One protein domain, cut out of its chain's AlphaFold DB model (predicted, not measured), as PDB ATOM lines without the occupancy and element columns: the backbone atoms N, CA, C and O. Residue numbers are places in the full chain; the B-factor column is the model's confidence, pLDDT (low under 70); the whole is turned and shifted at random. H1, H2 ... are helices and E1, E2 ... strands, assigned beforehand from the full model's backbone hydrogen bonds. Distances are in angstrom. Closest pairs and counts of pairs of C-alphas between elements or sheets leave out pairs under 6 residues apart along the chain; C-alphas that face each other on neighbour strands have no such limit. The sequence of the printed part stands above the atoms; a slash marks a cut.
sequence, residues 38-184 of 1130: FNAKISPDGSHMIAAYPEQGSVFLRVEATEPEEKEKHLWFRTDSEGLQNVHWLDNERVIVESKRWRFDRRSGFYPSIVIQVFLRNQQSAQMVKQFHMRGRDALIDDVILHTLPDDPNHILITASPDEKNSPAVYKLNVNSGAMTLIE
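Overview. This is residues 38 to 184 of the 1130 residues of the protein "S9 family peptidase" of Alphaproteobacteria bacterium (UniProt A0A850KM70). Two four-stranded sheets, E5 E6 E7 E8 and E1 E2 E3 E4, are partly face to face as a sandwich, and the E6-E7 hairpin reaches beyond the overlap. A third, strongly twisted sheet, E9 E10 E11 E12, lies beyond the sheet E5 E6 E7 E8, apart from the strands E1 to E4 and with few contacts to E5 E6 E7 E8, and the small helix H1 sits over E7. The printed part has 147 residues, mostly strand in class, in the order E1 to E8, H1, E9 to E12; each sheet is an antiparallel meander, each strand the neighbour of the one before. It is compact, with a radius of gyration of the C-alphas of 15.9 A, and flat, spanning 54 by 39 by 21 A.

Along the chain. Find C-alpha 94 at (139.215, 135.104, 185.723); from there E6, residues 94 to 105, runs 34.1 A, and E7, residues 109 to 120, returns over 35.4 A. Beside them look for E5, residues 84 to 89, and E8, residues 126 to 133, which bends by 59 degrees at residue 129. The first sheet begins at C-alpha 38, at (143.307, 146.523, 171.279), with E1, residues 38 to 42; then come E2, 48 to 55, 21.6 A, E3, 58 to 65, 23.0 A, and E4, 75 to 78. After E8 find H1, residues 136 to 140, then E9, 145 to 147, E10, 155 to 160, E11, 169 to 174, and E12, 180 to 184, ending at C-alpha 184, (146.224, 114.041, 171.785).

Arrangement. In the E6-E7 hairpin, N 101 and O 113 are 2.8 A apart, within hydrogen-bond range. Toward the edges, N 88 of E5 and O 96 of E6 are within hydrogen-bond range at 2.8 A, and so are N 116 of E7 and O 130 of E8, at 2.8 A. Across the sandwich, the closest C-alphas of E1 and E5, Asn 39 and Val 87, are 6.5 A apart; E2 and E5 are near each other. In the first sheet, N 53 and O 60 of E2 and E3 are 2.8 A apart. H1 is on the second sheet, over E7, at a height of 8.7 A; its closest C-alpha pair with E7 is Ala 139 and Pro 112, 6.2 A. H1 has 0 of 1 O i to N i+4 pairs within range, but 2 of 2 O i to N i+3 pairs. In the third sheet, N 158 and O 171 of E10 and E11 are 2.9 A apart; the closest C-alphas of E8 and E10, Phe 132 and Ala 160, are 7.7 A apart.

Size, cuts and confidence. The farthest C-alphas, Glu 69 and Arg 107, are 55.1 A apart. The printed part has no cut and no long link. Mean pLDDT of the printed part is 78.3; 46 residues are under 70, among them 68 to 83 and 102 to 111.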
ATOM      1  N   PHE A  38     143.418 147.801 171.988       85.69
ATOM      2  CA  PHE A  38     143.307 146.523 171.279       85.69
ATOM      3  C   PHE A  38     142.935 145.387 172.248       85.69
ATOM      4  O   PHE A  38     142.856 145.610 173.453       85.69
ATOM      5  N   ASN A  39     142.636 144.191 171.728       88.19
ATOM      6  CA  ASN A  39     142.164 143.030 172.506       88.19
ATOM      7  C   ASN A  39     141.014 143.344 173.488       88.19
ATOM      8  O   ASN A  39     140.935 142.761 174.567       88.19
ATOM      9  N   ALA A  40     140.130 144.273 173.111       92.44
ATOM     10  CA  ALA A  40     138.981 144.667 173.917       92.44
ATOM     11  C   ALA A  40     137.910 143.563 173.899       92.44
ATOM     12  O   ALA A  40     137.386 143.244 172.828       92.44
ATOM     13  N   LYS A  41     137.598 142.978 175.064       93.50
ATOM     14  CA  LYS A  41     136.622 141.886 175.217       93.50
ATOM     15  C   LYS A  41     135.746 142.049 176.458       93.50
ATOM     16  O   LYS A  41     136.240 142.388 177.533       93.50
ATOM     17  N   ILE A  42     134.460 141.758 176.305       93.00
ATOM     18  CA  ILE A  42     133.438 141.768 177.360       93.00
ATOM     19  C   ILE A  42     133.401 140.411 178.087       93.00
ATOM     20  O   ILE A  42     133.723 139.386 177.485       93.00
ATOM     21  N   SER A  43     133.068 140.418 179.383       92.62
ATOM     22  CA  SER A  43     132.881 139.220 180.213       92.62
ATOM     23  C   SER A  43     131.624 138.431 179.807       92.62
ATOM     24  O   SER A  43     130.690 139.027 179.267       92.62
ATOM     25  N   PRO A  44     131.545 137.116 180.090       91.56
ATOM     26  CA  PRO A  44     130.368 136.302 179.767       91.56
ATOM     27  C   PRO A  44     129.041 136.910 180.257       91.56
ATOM     28  O   PRO A  44     128.081 136.992 179.494       91.56
ATOM     29  N   ASP A  45     129.004 137.432 181.488       91.06
ATOM     30  CA  ASP A  45     127.838 138.122 182.072       91.06
ATOM     31  C   ASP A  45     127.603 139.569 181.594       91.06
ATOM     32  O   ASP A  45     126.651 140.215 182.033       91.06
ATOM     33  N   GLY A  46     128.474 140.120 180.747       91.56
ATOM     34  CA  GLY A  46     128.380 141.504 180.283       91.56
ATOM     35  C   GLY A  46     128.747 142.584 181.309       91.56
ATOM     36  O   GLY A  46     128.717 143.765 180.961       91.56
ATOM     37  N   SER A  47     129.100 142.223 182.548       90.31
ATOM     38  CA  SER A  47     129.356 143.177 183.641       90.31
ATOM     39  C   SER A  47     130.670 143.947 183.498       90.31
ATOM     40  O   SER A  47     130.796 145.052 184.021       90.31
ATOM     41  N   HIS A  48     131.663 143.377 182.810       90.50
ATOM     42  CA  HIS A  48     133.008 143.934 182.697       90.50
ATOM     43  C   HIS A  48     133.537 143.887 181.261       90.50
ATOM     44  O   HIS A  48     133.157 143.052 180.443       90.50
ATOM     45  N   MET A  49     134.477 144.779 180.968       90.75
ATOM     46  CA  MET A  49     135.325 144.768 179.783       90.75
ATOM     47  C   MET A  49     136.789 144.726 180.226       90.75
ATOM     48  O   MET A  49     137.176 145.411 181.169       90.75
ATOM     49  N   ILE A  50     137.622 143.968 179.516       90.38
ATOM     50  CA  ILE A  50     139.080 144.121 179.559       90.38
ATOM     51  C   ILE A  50     139.576 144.638 178.211       90.38
ATOM     52  O   ILE A  50     139.063 144.226 177.171       90.38
ATOM     53  N   ALA A  51     140.572 145.523 178.210       90.69
ATOM     54  CA  ALA A  51     141.249 145.959 176.990       90.69
ATOM     55  C   ALA A  51     142.736 146.270 177.222       90.69
ATOM     56  O   ALA A  51     143.173 146.522 178.347       90.69
ATOM     57  N   ALA A  52     143.513 146.264 176.136       87.44
ATOM     58  CA  ALA A  52     144.934 146.582 176.126       87.44
ATOM     59  C   ALA A  52     145.190 148.038 175.701       87.44
ATOM     60  O   ALA A  52     144.774 148.471 174.624       87.44
ATOM     61  N   TYR A  53     145.916 148.766 176.547       83.94
ATOM     62  CA  TYR A  53     146.269 150.178 176.440       83.94
ATOM     63  C   TYR A  53     147.788 150.321 176.211       83.94
ATOM     64  O   TYR A  53     148.572 149.929 177.079       83.94
ATOM     65  N   PRO A  54     148.245 150.857 175.066       75.50
ATOM     66  CA  PRO A  54     149.659 151.154 174.851       75.50
ATOM     67  C   PRO A  54     150.050 152.482 175.526       75.50
ATOM     68  O   PRO A  54     149.564 153.544 175.143       75.50
ATOM     69  N   GLU A  55     150.979 152.448 176.486       67.62
ATOM     70  CA  GLU A  55     151.507 153.650 177.151       67.62
ATOM     71  C   GLU A  55     153.031 153.598 177.294       67.62
ATOM     72  O   GLU A  55     153.598 152.606 177.745       67.62
ATOM     73  N   GLN A  56     153.706 154.690 176.912       59.50
ATOM     74  CA  GLN A  56     155.157 154.898 177.073       59.50
ATOM     75  C   GLN A  56     156.047 153.717 176.607       59.50
ATOM     76  O   GLN A  56     157.105 153.452 177.170       59.50
ATOM     77  N   GLY A  57     155.622 152.988 175.567       57.75
ATOM     78  CA  GLY A  57     156.340 151.820 175.036       57.75
ATOM     79  C   GLY A  57     156.099 150.505 175.791       57.75
ATOM     80  O   GLY A  57     156.697 149.494 175.445       57.75
ATOM     81  N   SER A  58     155.218 150.493 176.793       65.31
ATOM     82  CA  SER A  58     154.678 149.284 177.428       65.31
ATOM     83  C   SER A  58     153.216 149.061 177.022       65.31
ATOM     84  O   SER A  58     152.542 149.973 176.541       65.31
ATOM     85  N   VAL A  59     152.711 147.847 177.240       74.94
ATOM     86  CA  VAL A  59     151.282 147.530 177.114       74.94
ATOM     87  C   VAL A  59     150.720 147.272 178.503       74.94
ATOM     88  O   VAL A  59     151.245 146.440 179.249       74.94
ATOM     89  N   PHE A  60     149.643 147.969 178.834       79.31
ATOM     90  CA  PHE A  60     148.870 147.759 180.045       79.31
ATOM     91  C   PHE A  60     147.569 147.043 179.701       79.31
ATOM     92  O   PHE A  60     146.957 147.336 178.679       79.31
ATOM     93  N   LEU A  61     147.125 146.122 180.550       83.19
ATOM     94  CA  LEU A  61     145.732 145.683 180.552       83.19
ATOM     95  C   LEU A  61     144.972 146.496 181.600       83.19
ATOM     96  O   LEU A  61     145.512 146.795 182.667       83.19
ATOM     97  N   ARG A  62     143.726 146.848 181.289       84.50
ATOM     98  CA  ARG A  62     142.803 147.524 182.203       84.50
ATOM     99  C   ARG A  62     141.474 146.786 182.168       84.50
ATOM    100  O   ARG A  62     140.958 146.514 181.083       84.50
ATOM    101  N   VAL A  63     140.969 146.437 183.347       85.88
ATOM    102  CA  VAL A  63     139.612 145.907 183.529       85.88
ATOM    103  C   VAL A  63     138.714 147.048 184.003       85.88
ATOM    104  O   VAL A  63     139.120 147.863 184.836       85.88
ATOM    105  N   GLU A  64     137.515 147.126 183.435       83.44
ATOM    106  CA  GLU A  64     136.542 148.200 183.632       83.44
ATOM    107  C   GLU A  64     135.146 147.591 183.763       83.44
ATOM    108  O   GLU A  64     134.782 146.720 182.973       83.44
ATOM    109  N   ALA A  65     134.351 148.050 184.731       83.44
ATOM    110  CA  ALA A  65     132.922 147.754 184.752       83.44
ATOM    111  C   ALA A  65     132.245 148.372 183.516       83.44
ATOM    112  O   ALA A  65     132.612 149.468 183.077       83.44
ATOM    113  N   THR A  66     131.266 147.679 182.933       81.25
ATOM    114  CA  THR A  66     130.520 148.210 181.783       81.25
ATOM    115  C   THR A  66     129.517 149.280 182.211       81.25
ATOM    116  O   THR A  66     129.322 150.250 181.479       81.25
ATOM    117  N   GLU A  67     128.923 149.156 183.399       72.88
ATOM    118  CA  GLU A  67     127.928 150.108 183.895       72.88
ATOM    119  C   GLU A  67     128.540 151.356 184.558       72.88
ATOM    120  O   GLU A  67     129.539 151.242 185.273       72.88
ATOM    121  N   PRO A  68     127.968 152.565 184.345       60.44
ATOM    122  CA  PRO A  68     128.563 153.824 184.803       60.44
ATOM    123  C   PRO A  68     128.811 153.921 186.311       60.44
ATOM    124  O   PRO A  68     129.824 154.484 186.717       60.44
ATOM    125  N   GLU A  69     127.910 153.361 187.118       55.78
ATOM    126  CA  GLU A  69     127.898 153.498 188.582       55.78
ATOM    127  C   GLU A  69     129.057 152.757 189.277       55.78
ATOM    128  O   GLU A  69     129.409 153.089 190.405       55.78
ATOM    129  N   GLU A  70     129.706 151.800 188.603       55.28
ATOM    130  CA  GLU A  70     130.840 151.037 189.149       55.28
ATOM    131  C   GLU A  70     132.206 151.447 188.558       55.28
ATOM    132  O   GLU A  70     133.236 150.847 188.886       55.28
ATOM    133  N   LYS A  71     132.254 152.482 187.702       52.62
ATOM    134  CA  LYS A  71     133.453 152.831 186.913       52.62
ATOM    135  C   LYS A  71     134.688 153.229 187.734       52.62
ATOM    136  O   LYS A  71     135.776 153.196 187.174       52.62
ATOM    137  N   GLU A  72     134.596 153.549 189.027       45.06
ATOM    138  CA  GLU A  72     135.760 154.000 189.820       45.06
ATOM    139  C   GLU A  72     136.829 152.915 190.086       45.06
ATOM    140  O   GLU A  72     137.978 153.234 190.398       45.06
ATOM    141  N   LYS A  73     136.506 151.621 189.942       49.84
ATOM    142  CA  LYS A  73     137.432 150.512 190.256       49.84
ATOM    143  C   LYS A  73     138.300 150.106 189.060       49.84
ATOM    144  O   LYS A  73     138.141 149.031 188.488       49.84
ATOM    145  N   HIS A  74     139.260 150.952 188.690       59.47
ATOM    146  CA  HIS A  74     140.238 150.625 187.647       59.47
ATOM    147  C   HIS A  74     141.424 149.816 188.179       59.47
ATOM    148  O   HIS A  74     142.238 150.323 188.950       59.47
ATOM    149  N   LEU A  75     141.588 148.591 187.678       59.41
ATOM    150  CA  LEU A  75     142.782 147.783 187.926       59.41
ATOM    151  C   LEU A  75     143.692 147.800 186.694       59.41
ATOM    152  O   LEU A  75     143.325 147.328 185.617       59.41
ATOM    153  N   TRP A  76     144.870 148.402 186.877       64.50
ATOM    154  CA  TRP A  76     145.901 148.588 185.860       64.50
ATOM    155  C   TRP A  76     147.002 147.544 186.009       64.50
ATOM    156  O   TRP A  76     147.648 147.442 187.051       64.50
ATOM    157  N   PHE A  77     147.268 146.821 184.929       68.12
ATOM    158  CA  PHE A  77     148.262 145.759 184.884       68.12
ATOM    159  C   PHE A  77     149.328 146.095 183.858       68.12
ATOM    160  O   PHE A  77     149.082 145.977 182.657       68.12
ATOM    161  N   ARG A  78     150.538 146.462 184.292       63.22
ATOM    162  CA  ARG A  78     151.670 146.511 183.361       63.22
ATOM    163  C   ARG A  78     151.981 145.087 182.914       63.22
ATOM    164  O   ARG A  78     152.455 144.289 183.720       63.22
ATOM    165  N   THR A  79     151.756 144.769 181.642       57.66
ATOM    166  CA  THR A  79     152.254 143.502 181.103       57.66
ATOM    167  C   THR A  79     153.777 143.596 181.002       57.66
ATOM    168  O   THR A  79     154.324 144.561 180.466       57.66
ATOM    169  N   ASP A  80     154.490 142.601 181.525       48.12
ATOM    170  CA  ASP A  80     155.951 142.478 181.429       48.12
ATOM    171  C   ASP A  80     156.376 141.813 180.100       48.12
ATOM    172  O   ASP A  80     157.417 141.156 179.988       48.12
ATOM    173  N   SER A  81     155.524 141.969 179.085       49.41
ATOM    174  CA  SER A  81     155.647 141.392 177.758       49.41
ATOM    175  C   SER A  81     155.621 142.464 176.679       49.41
ATOM    176  O   SER A  81     154.562 142.948 176.274       49.41
ATOM    177  N   GLU A  82     156.791 142.706 176.099       54.28
ATOM    178  CA  GLU A  82     156.872 142.911 174.656       54.28
ATOM    179  C   GLU A  82     156.134 141.735 173.980       54.28
ATOM    180  O   GLU A  82     156.550 140.583 174.127       54.28
ATOM    181  N   GLY A  83     155.008 142.008 173.309       64.62
ATOM    182  CA  GLY A  83     154.251 141.003 172.550       64.62
ATOM    183  C   GLY A  83     153.052 140.340 173.249       64.62
ATOM    184  O   GLY A  83     152.889 139.130 173.117       64.62
ATOM    185  N   LEU A  84     152.171 141.087 173.929       79.00
ATOM    186  CA  LEU A  84     150.798 140.609 174.204       79.00
ATOM    187  C   LEU A  84     150.157 140.080 172.902       79.00
ATOM    188  O   LEU A  84     150.205 140.777 171.890       79.00
ATOM    189  N   GLN A  85     149.602 138.864 172.907       79.56
ATOM    190  CA  GLN A  85     148.920 138.256 171.754       79.56
ATOM    191  C   GLN A  85     147.405 138.323 171.918       79.56
ATOM    192  O   GLN A  85     146.747 139.055 171.184       79.56
ATOM    193  N   ASN A  86     146.860 137.613 172.909       85.75
ATOM    194  CA  ASN A  86     145.420 137.456 173.096       85.75
ATOM    195  C   ASN A  86     145.028 137.492 174.584       85.75
ATOM    196  O   ASN A  86     145.869 137.424 175.485       85.75
ATOM    197  N   VAL A  87     143.733 137.663 174.833       88.25
ATOM    198  CA  VAL A  87     143.113 137.794 176.159       88.25
ATOM    199  C   VAL A  87     141.791 137.031 176.133       88.25
ATOM    200  O   VAL A  87     141.039 137.170 175.171       88.25
ATOM    201  N   HIS A  88     141.486 136.218 177.141       88.81
ATOM    202  CA  HIS A  88     140.296 135.361 177.159       88.81
ATOM    203  C   HIS A  88     139.668 135.395 178.548       88.81
ATOM    204  O   HIS A  88     140.343 135.097 179.532       88.81
ATOM    205  N   TRP A  89     138.381 135.717 178.642       89.94
ATOM    206  CA  TRP A  89     137.621 135.439 179.857       89.94
ATOM    207  C   TRP A  89     137.446 133.919 179.984       89.94
ATOM    208  O   TRP A  89     137.091 133.250 179.013       89.94
ATOM    209  N   LEU A  90     137.757 133.380 181.162       88.62
ATOM    210  CA  LEU A  90     137.538 131.975 181.525       88.62
ATOM    211  C   LEU A  90     136.217 131.811 182.292       88.62
ATOM    212  O   LEU A  90     135.530 130.807 182.157       88.62
ATOM    213  N   ASP A  91     135.883 132.827 183.082       87.44
ATOM    214  CA  ASP A  91     134.595 133.089 183.718       87.44
ATOM    215  C   ASP A  91     134.506 134.611 183.969       87.44
ATOM    216  O   ASP A  91     135.322 135.367 183.440       87.44
ATOM    217  N   ASN A  92     133.546 135.085 184.765       88.62
ATOM    218  CA  ASN A  92     133.383 136.520 185.040       88.62
ATOM    219  C   ASN A  92     134.455 137.112 185.979       88.62
ATOM    220  O   ASN A  92     134.600 138.328 186.028       88.62
ATOM    221  N   GLU A  93     135.201 136.291 186.726       85.88
ATOM    222  CA  GLU A  93     136.266 136.707 187.651       85.88
ATOM    223  C   GLU A  93     137.678 136.505 187.080       85.88
ATOM    224  O   GLU A  93     138.604 137.202 187.497       85.88
ATOM    225  N   ARG A  94     137.884 135.542 186.172       88.25
ATOM    226  CA  ARG A  94     139.215 135.104 185.723       88.25
ATOM    227  C   ARG A  94     139.468 135.370 184.247       88.25
ATOM    228  O   ARG A  94     138.715 134.944 183.373       88.25
ATOM    229  N   VAL A  95     140.613 135.992 183.980       89.00
ATOM    230  CA  VAL A  95     141.110 136.289 182.635       89.00
ATOM    231  C   VAL A  95     142.421 135.554 182.387       89.00
ATOM    232  O   VAL A  95     143.371 135.679 183.158       89.00
ATOM    233  N   ILE A  96     142.490 134.816 181.284       88.69
ATOM    234  CA  ILE A  96     143.726 134.274 180.726       88.69
ATOM    235  C   ILE A  96     144.331 135.317 179.782       88.69
ATOM    236  O   ILE A  96     143.633 135.910 178.961       88.69
ATOM    237  N   VAL A  97     145.641 135.516 179.876       86.88
ATOM    238  CA  VAL A  97     146.419 136.398 179.002       86.88
ATOM    239  C   VAL A  97     147.536 135.587 178.361       86.88
ATOM    240  O   VAL A  97     148.280 134.890 179.058       86.88
ATOM    241  N   GLU A  98     147.660 135.702 177.042       86.38
ATOM    242  CA  GLU A  98     148.716 135.070 176.258       86.38
ATOM    243  C   GLU A  98     149.703 136.121 175.736       86.38
ATOM    244  O   GLU A  98     149.318 137.050 175.025       86.38
ATOM    245  N   SER A  99     150.990 135.948 176.051       80.81
ATOM    246  CA  SER A  99     152.065 136.867 175.651       80.81
ATOM    247  C   SER A  99     153.279 136.138 175.067       80.81
ATOM    248  O   SER A  99     153.805 135.202 175.667       80.81
ATOM    249  N   LYS A 100     153.782 136.614 173.923       77.94
ATOM    250  CA  LYS A 100     154.810 135.990 173.072       77.94
ATOM    251  C   LYS A 100     156.111 136.799 173.116       77.94
ATOM    252  O   LYS A 100     156.305 137.747 172.363       77.94
ATOM    253  N   ARG A 101     157.006 136.423 174.033       75.94
ATOM    254  CA  ARG A 101     158.248 137.151 174.353       75.94
ATOM    255  C   ARG A 101     159.422 136.633 173.533       75.94
ATOM    256  O   ARG A 101     159.726 135.444 173.591       75.94
ATOM    257  N   TRP A 102     160.143 137.504 172.840       69.62
ATOM    258  CA  TRP A 102     161.316 137.100 172.062       69.62
ATOM    259  C   TRP A 102     162.539 136.852 172.959       69.62
ATOM    260  O   TRP A 102     162.844 137.614 173.874       69.62
ATOM    261  N   ARG A 103     163.248 135.750 172.706       66.50
ATOM    262  CA  ARG A 103     164.491 135.346 173.377       66.50
ATOM    263  C   ARG A 103     165.573 135.089 172.335       66.50
ATOM    264  O   ARG A 103     165.262 134.744 171.202       66.50
ATOM    265  N   PHE A 104     166.839 135.227 172.719       63.56
ATOM    266  CA  PHE A 104     167.990 134.923 171.865       63.56
ATOM    267  C   PHE A 104     168.875 133.852 172.514       63.56
ATOM    268  O   PHE A 104     169.224 133.971 173.688       63.56
ATOM    269  N   ASP A 105     169.289 132.835 171.753       58.47
ATOM    270  CA  ASP A 105     170.366 131.922 172.154       58.47
ATOM    271  C   ASP A 105     171.371 131.668 171.012       58.47
ATOM    272  O   ASP A 105     171.054 131.773 169.829       58.47
ATOM    273  N   ARG A 106     172.620 131.329 171.364       51.59
ATOM    274  CA  ARG A 106     173.734 131.191 170.403       51.59
ATOM    275  C   ARG A 106     173.638 129.987 169.450       51.59
ATOM    276  O   ARG A 106     174.419 129.934 168.502       51.59
ATOM    277  N   ARG A 107     172.753 129.014 169.691       54.62
ATOM    278  CA  ARG A 107     172.474 127.881 168.787       54.62
ATOM    279  C   ARG A 107     171.278 128.159 167.880       54.62
ATOM    280  O   ARG A 107     171.320 127.774 166.714       54.62
ATOM    281  N   SER A 108     170.237 128.794 168.414       49.44
ATOM    282  CA  SER A 108     168.943 128.959 167.737       49.44
ATOM    283  C   SER A 108     168.774 130.314 167.050       49.44
ATOM    284  O   SER A 108     167.979 130.422 166.125       49.44
ATOM    285  N   GLY A 109     169.510 131.346 167.470       62.59
ATOM    286  CA  GLY A 109     169.206 132.734 167.117       62.59
ATOM    287  C   GLY A 109     168.067 133.280 167.981       62.59
ATOM    288  O   GLY A 109     167.953 132.911 169.152       62.59
ATOM    289  N   PHE A 110     167.233 134.154 167.415       63.88
ATOM    290  CA  PHE A 110     165.986 134.570 168.061       63.88
ATOM    291  C   PHE A 110     164.926 133.460 167.989       63.88
ATOM    292  O   PHE A 110     164.878 132.713 167.015       63.88
ATOM    293  N   TYR A 111     164.077 133.363 169.010       67.50
ATOM    294  CA  TYR A 111     162.907 132.483 169.076       67.50
ATOM    295  C   TYR A 111     161.893 133.021 170.105       67.50
ATOM    296  O   TYR A 111     162.312 133.602 171.110       67.50
ATOM    297  N   PRO A 112     160.574 132.878 169.886       72.12
ATOM    298  CA  PRO A 112     159.582 133.324 170.852       72.12
ATOM    299  C   PRO A 112     159.347 132.291 171.963       72.12
ATOM    300  O   PRO A 112     159.429 131.076 171.765       72.12
ATOM    301  N   SER A 113     158.982 132.800 173.133       72.50
ATOM    302  CA  SER A 113     158.406 132.046 174.240       72.50
ATOM    303  C   SER A 113     156.979 132.517 174.476       72.50
ATOM    304  O   SER A 113     156.778 133.704 174.734       72.50
ATOM    305  N   ILE A 114     156.005 131.612 174.446       78.88
ATOM    306  CA  ILE A 114     154.630 131.938 174.840       78.88
ATOM    307  C   ILE A 114     154.481 131.743 176.346       78.88
ATOM    308  O   ILE A 114     154.894 130.723 176.902       78.88
ATOM    309  N   VAL A 115     153.913 132.747 177.004       77.75
ATOM    310  CA  VAL A 115     153.611 132.778 178.431       77.75
ATOM    311  C   VAL A 115     152.098 132.870 178.586       77.75
ATOM    312  O   VAL A 115     151.481 133.783 178.043       77.75
ATOM    313  N   ILE A 116     151.529 131.929 179.335       80.25
ATOM    314  CA  ILE A 116     150.125 131.917 179.744       80.25
ATOM    315  C   ILE A 116     150.070 132.384 181.198       80.25
ATOM    316  O   ILE A 116     150.672 131.772 182.090       80.25
ATOM    317  N   GLN A 117     149.352 133.475 181.429       80.38
ATOM    318  CA  GLN A 117     149.125 134.073 182.742       80.38
ATOM    319  C   GLN A 117     147.623 134.067 183.043       80.38
ATOM    320  O   GLN A 117     146.814 134.222 182.132       80.38
ATOM    321  N   VAL A 118     147.254 133.895 184.309       79.06
ATOM    322  CA  VAL A 118     145.875 134.050 184.789       79.06
ATOM    323  C   VAL A 118     145.819 135.206 185.770       79.06
ATOM    324  O   VAL A 118     146.660 135.342 186.658       79.06
ATOM    325  N   PHE A 119     144.809 136.040 185.579       75.81
ATOM    326  CA  PHE A 119     144.505 137.218 186.364       75.81
ATOM    327  C   PHE A 119     143.141 137.011 187.018       75.81
ATOM    328  O   PHE A 119     142.204 136.543 186.370       75.81
ATOM    329  N   LEU A 120     143.020 137.388 188.289       75.00
ATOM    330  CA  LEU A 120     141.729 137.611 188.934       75.00
ATOM    331  C   LEU A 120     141.372 139.084 188.721       75.00
ATOM    332  O   LEU A 120     142.186 139.944 189.053       75.00
ATOM    333  N   ARG A 121     140.174 139.387 188.202       70.44
ATOM    334  CA  ARG A 121     139.756 140.754 187.824       70.44
ATOM    335  C   ARG A 121     139.895 141.776 188.952       70.44
ATOM    336  O   ARG A 121     140.025 142.955 188.669       70.44
ATOM    337  N   ASN A 122     139.880 141.299 190.200       69.44
ATOM    338  CA  ASN A 122     139.899 142.058 191.449       69.44
ATOM    339  C   ASN A 122     141.281 142.112 192.156       69.44
ATOM    340  O   ASN A 122     141.371 142.619 193.273       69.44
ATOM    341  N   GLN A 123     142.363 141.586 191.565       69.12
ATOM    342  CA  GLN A 123     143.723 141.609 192.143       69.12
ATOM    343  C   GLN A 123     144.711 142.255 191.171       69.12
ATOM    344  O   GLN A 123     144.579 142.039 189.981       69.12
ATOM    345  N   GLN A 124     145.729 142.990 191.642       65.38
ATOM    346  CA  GLN A 124     146.731 143.651 190.774       65.38
ATOM    347  C   GLN A 124     147.847 142.721 190.248       65.38
ATOM    348  O   GLN A 124     148.698 143.150 189.469       65.38
ATOM    349  N   SER A 125     147.879 141.454 190.666       66.38
ATOM    350  CA  SER A 125     148.935 140.492 190.337       66.38
ATOM    351  C   SER A 125     148.470 139.414 189.353       66.38
ATOM    352  O   SER A 125     147.366 138.882 189.441       66.38
ATOM    353  N   ALA A 126     149.366 139.043 188.438       72.38
ATOM    354  CA  ALA A 126     149.194 137.907 187.541       72.38
ATOM    355  C   ALA A 126     149.793 136.639 188.161       72.38
ATOM    356  O   ALA A 126     150.965 136.642 188.546       72.38
ATOM    357  N   GLN A 127     149.065 135.522 188.161       79.38
ATOM    358  CA  GLN A 127     149.692 134.215 188.338       79.38
ATOM    359  C   GLN A 127     150.259 133.754 186.989       79.38
ATOM    360  O   GLN A 127     149.520 133.543 186.028       79.38
ATOM    361  N   MET A 128     151.578 133.554 186.899       82.19
ATOM    362  CA  MET A 128     152.154 132.845 185.754       82.19
ATOM    363  C   MET A 128     151.785 131.361 185.849       82.19
ATOM    364  O   MET A 128     152.233 130.664 186.757       82.19
ATOM    365  N   VAL A 129     150.980 130.881 184.904       83.75
ATOM    366  CA  VAL A 129     150.528 129.484 184.850       83.75
ATOM    367  C   VAL A 129     151.539 128.631 184.095       83.75
ATOM    368  O   VAL A 129     151.877 127.522 184.518       83.75
ATOM    369  N   LYS A 130     152.034 129.136 182.957       85.25
ATOM    370  CA  LYS A 130     152.995 128.407 182.130       85.25
ATOM    371  C   LYS A 130     153.836 129.312 181.241       85.25
ATOM    372  O   LYS A 130     153.376 130.348 180.783       85.25
ATOM    373  N   GLN A 131     155.046 128.854 180.933       83.69
ATOM    374  CA  GLN A 131     155.859 129.356 179.829       83.69
ATOM    375  C   GLN A 131     156.308 128.176 178.961       83.69
ATOM    376  O   GLN A 131     156.763 127.151 179.476       83.69
ATOM    377  N   PHE A 132     156.223 128.353 177.648       76.06
ATOM    378  CA  PHE A 132     156.732 127.451 176.622       76.06
ATOM    379  C   PHE A 132     157.809 128.160 175.806       76.06
ATOM    380  O   PHE A 132     157.697 129.352 175.539       76.06
ATOM    381  N   HIS A 133     158.832 127.426 175.374       76.75
ATOM    382  CA  HIS A 133     159.787 127.898 174.371       76.75
ATOM    383  C   HIS A 133     159.364 127.315 173.024       76.75
ATOM    384  O   HIS A 133     159.147 126.106 172.928       76.75
ATOM    385  N   MET A 134     159.204 128.155 172.003       70.75
ATOM    386  CA  MET A 134     158.781 127.721 170.672       70.75
ATOM    387  C   MET A 134     159.947 127.748 169.697       70.75
ATOM    388  O   MET A 134     160.832 128.598 169.791       70.75
ATOM    389  N   ARG A 135     159.941 126.834 168.726       66.50
ATOM    390  CA  ARG A 135     160.924 126.784 167.639       66.50
ATOM    391  C   ARG A 135     160.250 126.376 166.332       66.50
ATOM    392  O   ARG A 135     159.156 125.815 166.333       66.50
ATOM    393  N   GLY A 136     160.914 126.682 165.217       65.19
ATOM    394  CA  GLY A 136     160.456 126.322 163.877       65.19
ATOM    395  C   GLY A 136     159.039 126.807 163.574       65.19
ATOM    396  O   GLY A 136     158.702 127.949 163.874       65.19
ATOM    397  N   ARG A 137     158.209 125.918 163.010       63.78
ATOM    398  CA  ARG A 137     156.804 126.218 162.675       63.78
ATOM    399  C   ARG A 137     155.949 126.579 163.881       63.78
ATOM    400  O   ARG A 137     155.021 127.360 163.733       63.78
ATOM    401  N   ASP A 138     156.267 126.048 165.056       67.56
ATOM    402  CA  ASP A 138     155.433 126.248 166.242       67.56
ATOM    403  C   ASP A 138     155.504 127.715 166.717       67.56
ATOM    404  O   ASP A 138     154.560 128.216 167.311       67.56
ATOM    405  N   ALA A 139     156.573 128.445 166.369       63.44
ATOM    406  CA  ALA A 139     156.709 129.884 166.616       63.44
ATOM    407  C   ALA A 139     155.735 130.770 165.803       63.44
ATOM    408  O   ALA A 139     155.571 131.948 166.130       63.44
ATOM    409  N   LEU A 140     155.093 130.219 164.764       63.94
ATOM    410  CA  LEU A 140     154.057 130.877 163.955       63.94
ATOM    411  C   LEU A 140     152.626 130.535 164.418       63.94
ATOM    412  O   LEU A 140     151.674 130.788 163.691       63.94
ATOM    413  N   ILE A 141     152.466 129.941 165.604       70.19
ATOM    414  CA  ILE A 141     151.162 129.845 166.271       70.19
ATOM    415  C   ILE A 141     150.889 131.193 166.952       70.19
ATOM    416  O   ILE A 141     151.735 131.682 167.705       70.19
ATOM    417  N   ASP A 142     149.740 131.802 166.660       65.75
ATOM    418  CA  ASP A 142     149.359 133.140 167.151       65.75
ATOM    419  C   ASP A 142     148.390 133.109 168.347       65.75
ATOM    420  O   ASP A 142     148.235 134.116 169.035       65.75
ATOM    421  N   ASP A 143     147.785 131.948 168.606       79.38
ATOM    422  CA  ASP A 143     146.968 131.631 169.779       79.38
ATOM    423  C   ASP A 143     147.184 130.143 170.100       79.38
ATOM    424  O   ASP A 143     147.015 129.294 169.214       79.38
ATOM    425  N   VAL A 144     147.619 129.803 171.319       86.00
ATOM    426  CA  VAL A 144     147.804 128.391 171.708       86.00
ATOM    427  C   VAL A 144     146.562 127.772 172.342       86.00
ATOM    428  O   VAL A 144     146.553 126.551 172.530       86.00
ATOM    429  N   ILE A 145     145.526 128.546 172.669       90.50
ATOM    430  CA  ILE A 145     144.315 128.075 173.347       90.50
ATOM    431  C   ILE A 145     143.358 127.452 172.326       90.50
ATOM    432  O   ILE A 145     142.714 128.116 171.525       90.50
ATOM    433  N   LEU A 146     143.236 126.126 172.389       92.38
ATOM    434  CA  LEU A 146     142.358 125.352 171.514       92.38
ATOM    435  C   LEU A 146     140.891 125.413 171.959       92.38
ATOM    436  O   LEU A 146     139.992 125.396 171.124       92.38
ATOM    437  N   HIS A 147     140.646 125.420 173.274       93.00
ATOM    438  CA  HIS A 147     139.300 125.439 173.855       93.00
ATOM    439  C   HIS A 147     139.354 125.873 175.325       93.00
ATOM    440  O   HIS A 147     140.247 125.443 176.060       93.00
ATOM    441  N   THR A 148     138.405 126.698 175.766       90.56
ATOM    442  CA  THR A 148     138.347 127.236 177.139       90.56
ATOM    443  C   THR A 148     137.701 126.299 178.161       90.56
ATOM    444  O   THR A 148     137.826 126.571 179.349       90.56
ATOM    445  N   LEU A 149     137.055 125.207 177.728       92.19
ATOM    446  CA  LEU A 149     136.365 124.218 178.574       92.19
ATOM    447  C   LEU A 149     135.429 124.854 179.633       92.19
ATOM    448  O   LEU A 149     135.680 124.694 180.828       92.19
ATOM    449  N   PRO A 150     134.330 125.534 179.243       86.31
ATOM    450  CA  PRO A 150     133.433 126.205 180.194       86.31
ATOM    451  C   PRO A 150     132.863 125.267 181.278       86.31
ATOM    452  O   PRO A 150     132.706 125.685 182.423       86.31
ATOM    453  N   ASP A 151     132.635 123.987 180.959       88.44
ATOM    454  CA  ASP A 151     132.167 122.965 181.912       88.44
ATOM    455  C   ASP A 151     133.259 122.446 182.878       88.44
ATOM    456  O   ASP A 151     132.960 121.747 183.848       88.44
ATOM    457  N   ASP A 152     134.537 122.761 182.636       92.06
ATOM    458  CA  ASP A 152     135.664 122.454 183.526       92.06
ATOM    459  C   ASP A 152     136.549 123.699 183.710       92.06
ATOM    460  O   ASP A 152     137.688 123.744 183.231       92.06
ATOM    461  N   PRO A 153     136.066 124.709 184.458       86.69
ATOM    462  CA  PRO A 153     136.710 126.018 184.574       86.69
ATOM    463  C   PRO A 153     138.054 125.983 185.332       86.69
ATOM    464  O   PRO A 153     138.664 127.022 185.585       86.69
ATOM    465  N   ASN A 154     138.560 124.809 185.720       92.38
ATOM    466  CA  ASN A 154     139.914 124.643 186.252       92.38
ATOM    467  C   ASN A 154     140.939 124.259 185.173       92.38
ATOM    468  O   ASN A 154     142.129 124.133 185.482       92.38
ATOM    469  N   HIS A 155     140.510 124.087 183.923       94.62
ATOM    470  CA  HIS A 155     141.354 123.628 182.831       94.62
ATOM    471  C   HIS A 155     141.056 124.341 181.511       94.62
ATOM    472  O   HIS A 155     139.951 124.797 181.276       94.62
ATOM    473  N   ILE A 156     142.040 124.348 180.613       95.44
ATOM    474  CA  ILE A 156     141.871 124.703 179.197       95.44
ATOM    475  C   ILE A 156     142.571 123.664 178.317       95.44
ATOM    476  O   ILE A 156     143.481 122.967 178.778       95.44
ATOM    477  N   LEU A 157     142.184 123.563 177.045       95.75
ATOM    478  CA  LEU A 157     142.967 122.845 176.041       95.75
ATOM    479  C   LEU A 157     143.935 123.800 175.351       95.75
ATOM    480  O   LEU A 157     143.538 124.874 174.908       95.75
ATOM    481  N   ILE A 158     145.190 123.377 175.210       93.19
ATOM    482  CA  ILE A 158     146.231 124.118 174.493       93.19
ATOM    483  C   ILE A 158     146.963 123.245 173.475       93.19
ATOM    484  O   ILE A 158     147.136 122.039 173.680       93.19
ATOM    485  N   THR A 159     147.450 123.864 172.401       89.62
ATOM    486  CA  THR A 159     148.400 123.259 171.459       89.62
ATOM    487  C   THR A 159     149.831 123.648 171.838       89.62
ATOM    488  O   THR A 159     150.138 124.818 172.039       89.62
ATOM    489  N   ALA A 160     150.731 122.671 171.988       84.00
ATOM    490  CA  ALA A 160     152.114 122.949 172.386       84.00
ATOM    491  C   ALA A 160     153.122 121.896 171.893       84.00
ATOM    492  O   ALA A 160     152.806 120.714 171.744       84.00
ATOM    493  N   SER A 161     154.378 122.328 171.742       78.31
ATOM    494  CA  SER A 161     155.544 121.477 171.454       78.31
ATOM    495  C   SER A 161     156.638 121.650 172.521       78.31
ATOM    496  O   SER A 161     157.706 122.183 172.219       78.31
ATOM    497  N   PRO A 162     156.427 121.203 173.775       69.06
ATOM    498  CA  PRO A 162     157.387 121.404 174.873       69.06
ATOM    499  C   PRO A 162     158.735 120.668 174.702       69.06
ATOM    500  O   PRO A 162     159.617 120.795 175.544       69.06
ATOM    501  N   ASP A 163     158.897 119.895 173.627       67.56
ATOM    502  CA  ASP A 163     160.107 119.180 173.209       67.56
ATOM    503  C   ASP A 163     160.666 119.660 171.849       67.56
ATOM    504  O   ASP A 163     161.506 118.980 171.262       67.56
ATOM    505  N   GLU A 164     160.197 120.811 171.347       64.38
ATOM    506  CA  GLU A 164     160.773 121.566 170.219       64.38
ATOM    507  C   GLU A 164     160.777 120.847 168.846       64.38
ATOM    508  O   GLU A 164     161.583 121.162 167.968       64.38
ATOM    509  N   LYS A 165     159.879 119.873 168.624       62.88
ATOM    510  CA  LYS A 165     159.875 119.013 167.415       62.88
ATOM    511  C   LYS A 165     159.102 119.539 166.188       62.88
ATOM    512  O   LYS A 165     158.931 118.775 165.239       62.88
ATOM    513  N   ASN A 166     158.672 120.804 166.153       67.06
ATOM    514  CA  ASN A 166     157.957 121.422 165.017       67.06
ATOM    515  C   ASN A 166     156.662 120.678 164.609       67.06
ATOM    516  O   ASN A 166     156.407 120.465 163.417       67.06
ATOM    517  N   SER A 167     155.907 120.176 165.590       76.81
ATOM    518  CA  SER A 167     154.617 119.485 165.414       76.81
ATOM    519  C   SER A 167     153.891 119.430 166.772       76.81
ATOM    520  O   SER A 167     154.343 118.666 167.640       76.81
ATOM    521  N   PRO A 168     152.803 120.197 166.976       86.62
ATOM    522  CA  PRO A 168     152.154 120.337 168.276       86.62
ATOM    523  C   PRO A 168     151.360 119.095 168.689       86.62
ATOM    524  O   PRO A 168     150.747 118.399 167.874       86.62
ATOM    525  N   ALA A 169     151.339 118.858 169.996       91.00
ATOM    526  CA  ALA A 169     150.407 117.966 170.678       91.00
ATOM    527  C   ALA A 169     149.345 118.798 171.423       91.00
ATOM    528  O   ALA A 169     149.579 119.973 171.718       91.00
ATOM    529  N   VAL A 170     148.196 118.195 171.739       93.88
ATOM    530  CA  VAL A 170     147.148 118.844 172.544       93.88
ATOM    531  C   VAL A 170     147.280 118.421 174.000       93.88
ATOM    532  O   VAL A 170     147.316 117.226 174.310       93.88
ATOM    533  N   TYR A 171     147.296 119.401 174.898       94.50
ATOM    534  CA  TYR A 171     147.352 119.198 176.342       94.50
ATOM    535  C   TYR A 171     146.166 119.868 177.031       94.50
ATOM    536  O   TYR A 171     145.780 120.975 176.668       94.50
ATOM    537  N   LYS A 172     145.648 119.232 178.082       96.25
ATOM    538  CA  LYS A 172     144.768 119.864 179.064       96.25
ATOM    539  C   LYS A 172     145.649 120.491 180.140       96.25
ATOM    540  O   LYS A 172     146.309 119.771 180.892       96.25
ATOM    541  N   LEU A 173     145.713 121.819 180.158       95.19
ATOM    542  CA  LEU A 173     146.452 122.614 181.139       95.19
ATOM    543  C   LEU A 173     145.523 122.928 182.313       95.19
ATOM    544  O   LEU A 173     144.455 123.490 182.105       95.19
ATOM    545  N   ASN A 174     145.931 122.603 183.538       94.94
ATOM    546  CA  ASN A 174     145.257 123.074 184.744       94.94
ATOM    547  C   ASN A 174     145.678 124.519 185.034       94.94
ATOM    548  O   ASN A 174     146.862 124.785 185.265       94.94
ATOM    549  N   VAL A 175     144.720 125.447 185.035       91.94
ATOM    550  CA  VAL A 175     145.024 126.887 185.063       91.94
ATOM    551  C   VAL A 175     145.511 127.389 186.425       91.94
ATOM    552  O   VAL A 175     146.186 128.408 186.488       91.94
ATOM    553  N   ASN A 176     145.247 126.651 187.509       88.56
ATOM    554  CA  ASN A 176     145.633 127.054 188.867       88.56
ATOM    555  C   ASN A 176     147.027 126.534 189.271       88.56
ATOM    556  O   ASN A 176     147.684 127.117 190.130       88.56
ATOM    557  N   SER A 177     147.478 125.417 188.685       90.31
ATOM    558  CA  SER A 177     148.725 124.722 189.067       90.31
ATOM    559  C   SER A 177     149.771 124.623 187.952       90.31
ATOM    560  O   SER A 177     150.901 124.203 188.200       90.31
ATOM    561  N   GLY A 178     149.407 124.938 186.705       89.88
ATOM    562  CA  GLY A 178     150.274 124.744 185.543       89.88
ATOM    563  C   GLY A 178     150.550 123.272 185.202       89.88
ATOM    564  O   GLY A 178     151.403 122.992 184.352       89.88
ATOM    565  N   ALA A 179     149.876 122.312 185.846       92.88
ATOM    566  CA  ALA A 179     149.967 120.894 185.504       92.88
ATOM    567  C   ALA A 179     149.393 120.632 184.099       92.88
ATOM    568  O   ALA A 179     148.438 121.285 183.684       92.88
ATOM    569  N   MET A 180     149.973 119.688 183.354       93.25
ATOM    570  CA  MET A 180     149.569 119.381 181.977       93.25
ATOM    571  C   MET A 180     149.346 117.885 181.789       93.25
ATOM    572  O   MET A 180     150.267 117.094 181.995       93.25
ATOM    573  N   THR A 181     148.163 117.522 181.304       95.56
ATOM    574  CA  THR A 181     147.827 116.160 180.874       95.56
ATOM    575  C   THR A 181     147.816 116.110 179.349       95.56
ATOM    576  O   THR A 181     147.211 116.968 178.711       95.56
ATOM    577  N   LEU A 182     148.487 115.128 178.744       95.12
ATOM    578  CA  LEU A 182     148.440 114.915 177.293       95.12
ATOM    579  C   LEU A 182     147.052 114.386 176.893       95.12
ATOM    580  O   LEU A 182     146.598 113.400 177.469       95.12
ATOM    581  N   ILE A 183     146.406 115.021 175.912       95.31
ATOM    582  CA  ILE A 183     145.078 114.635 175.403       95.31
ATOM    583  C   ILE A 183     145.193 113.986 174.024       95.31
ATOM    584  O   ILE A 183     144.729 112.869 173.834       95.31
ATOM    585  N   GLU A 184     145.881 114.635 173.082       93.69
ATOM    586  CA  GLU A 184     146.224 114.041 171.785       93.69
ATOM    587  C   GLU A 184     147.719 114.207 171.527       93.69
ATOM    588  O   GLU A 184     148.271 115.305 171.619       93.69
TER     589      GLU A 184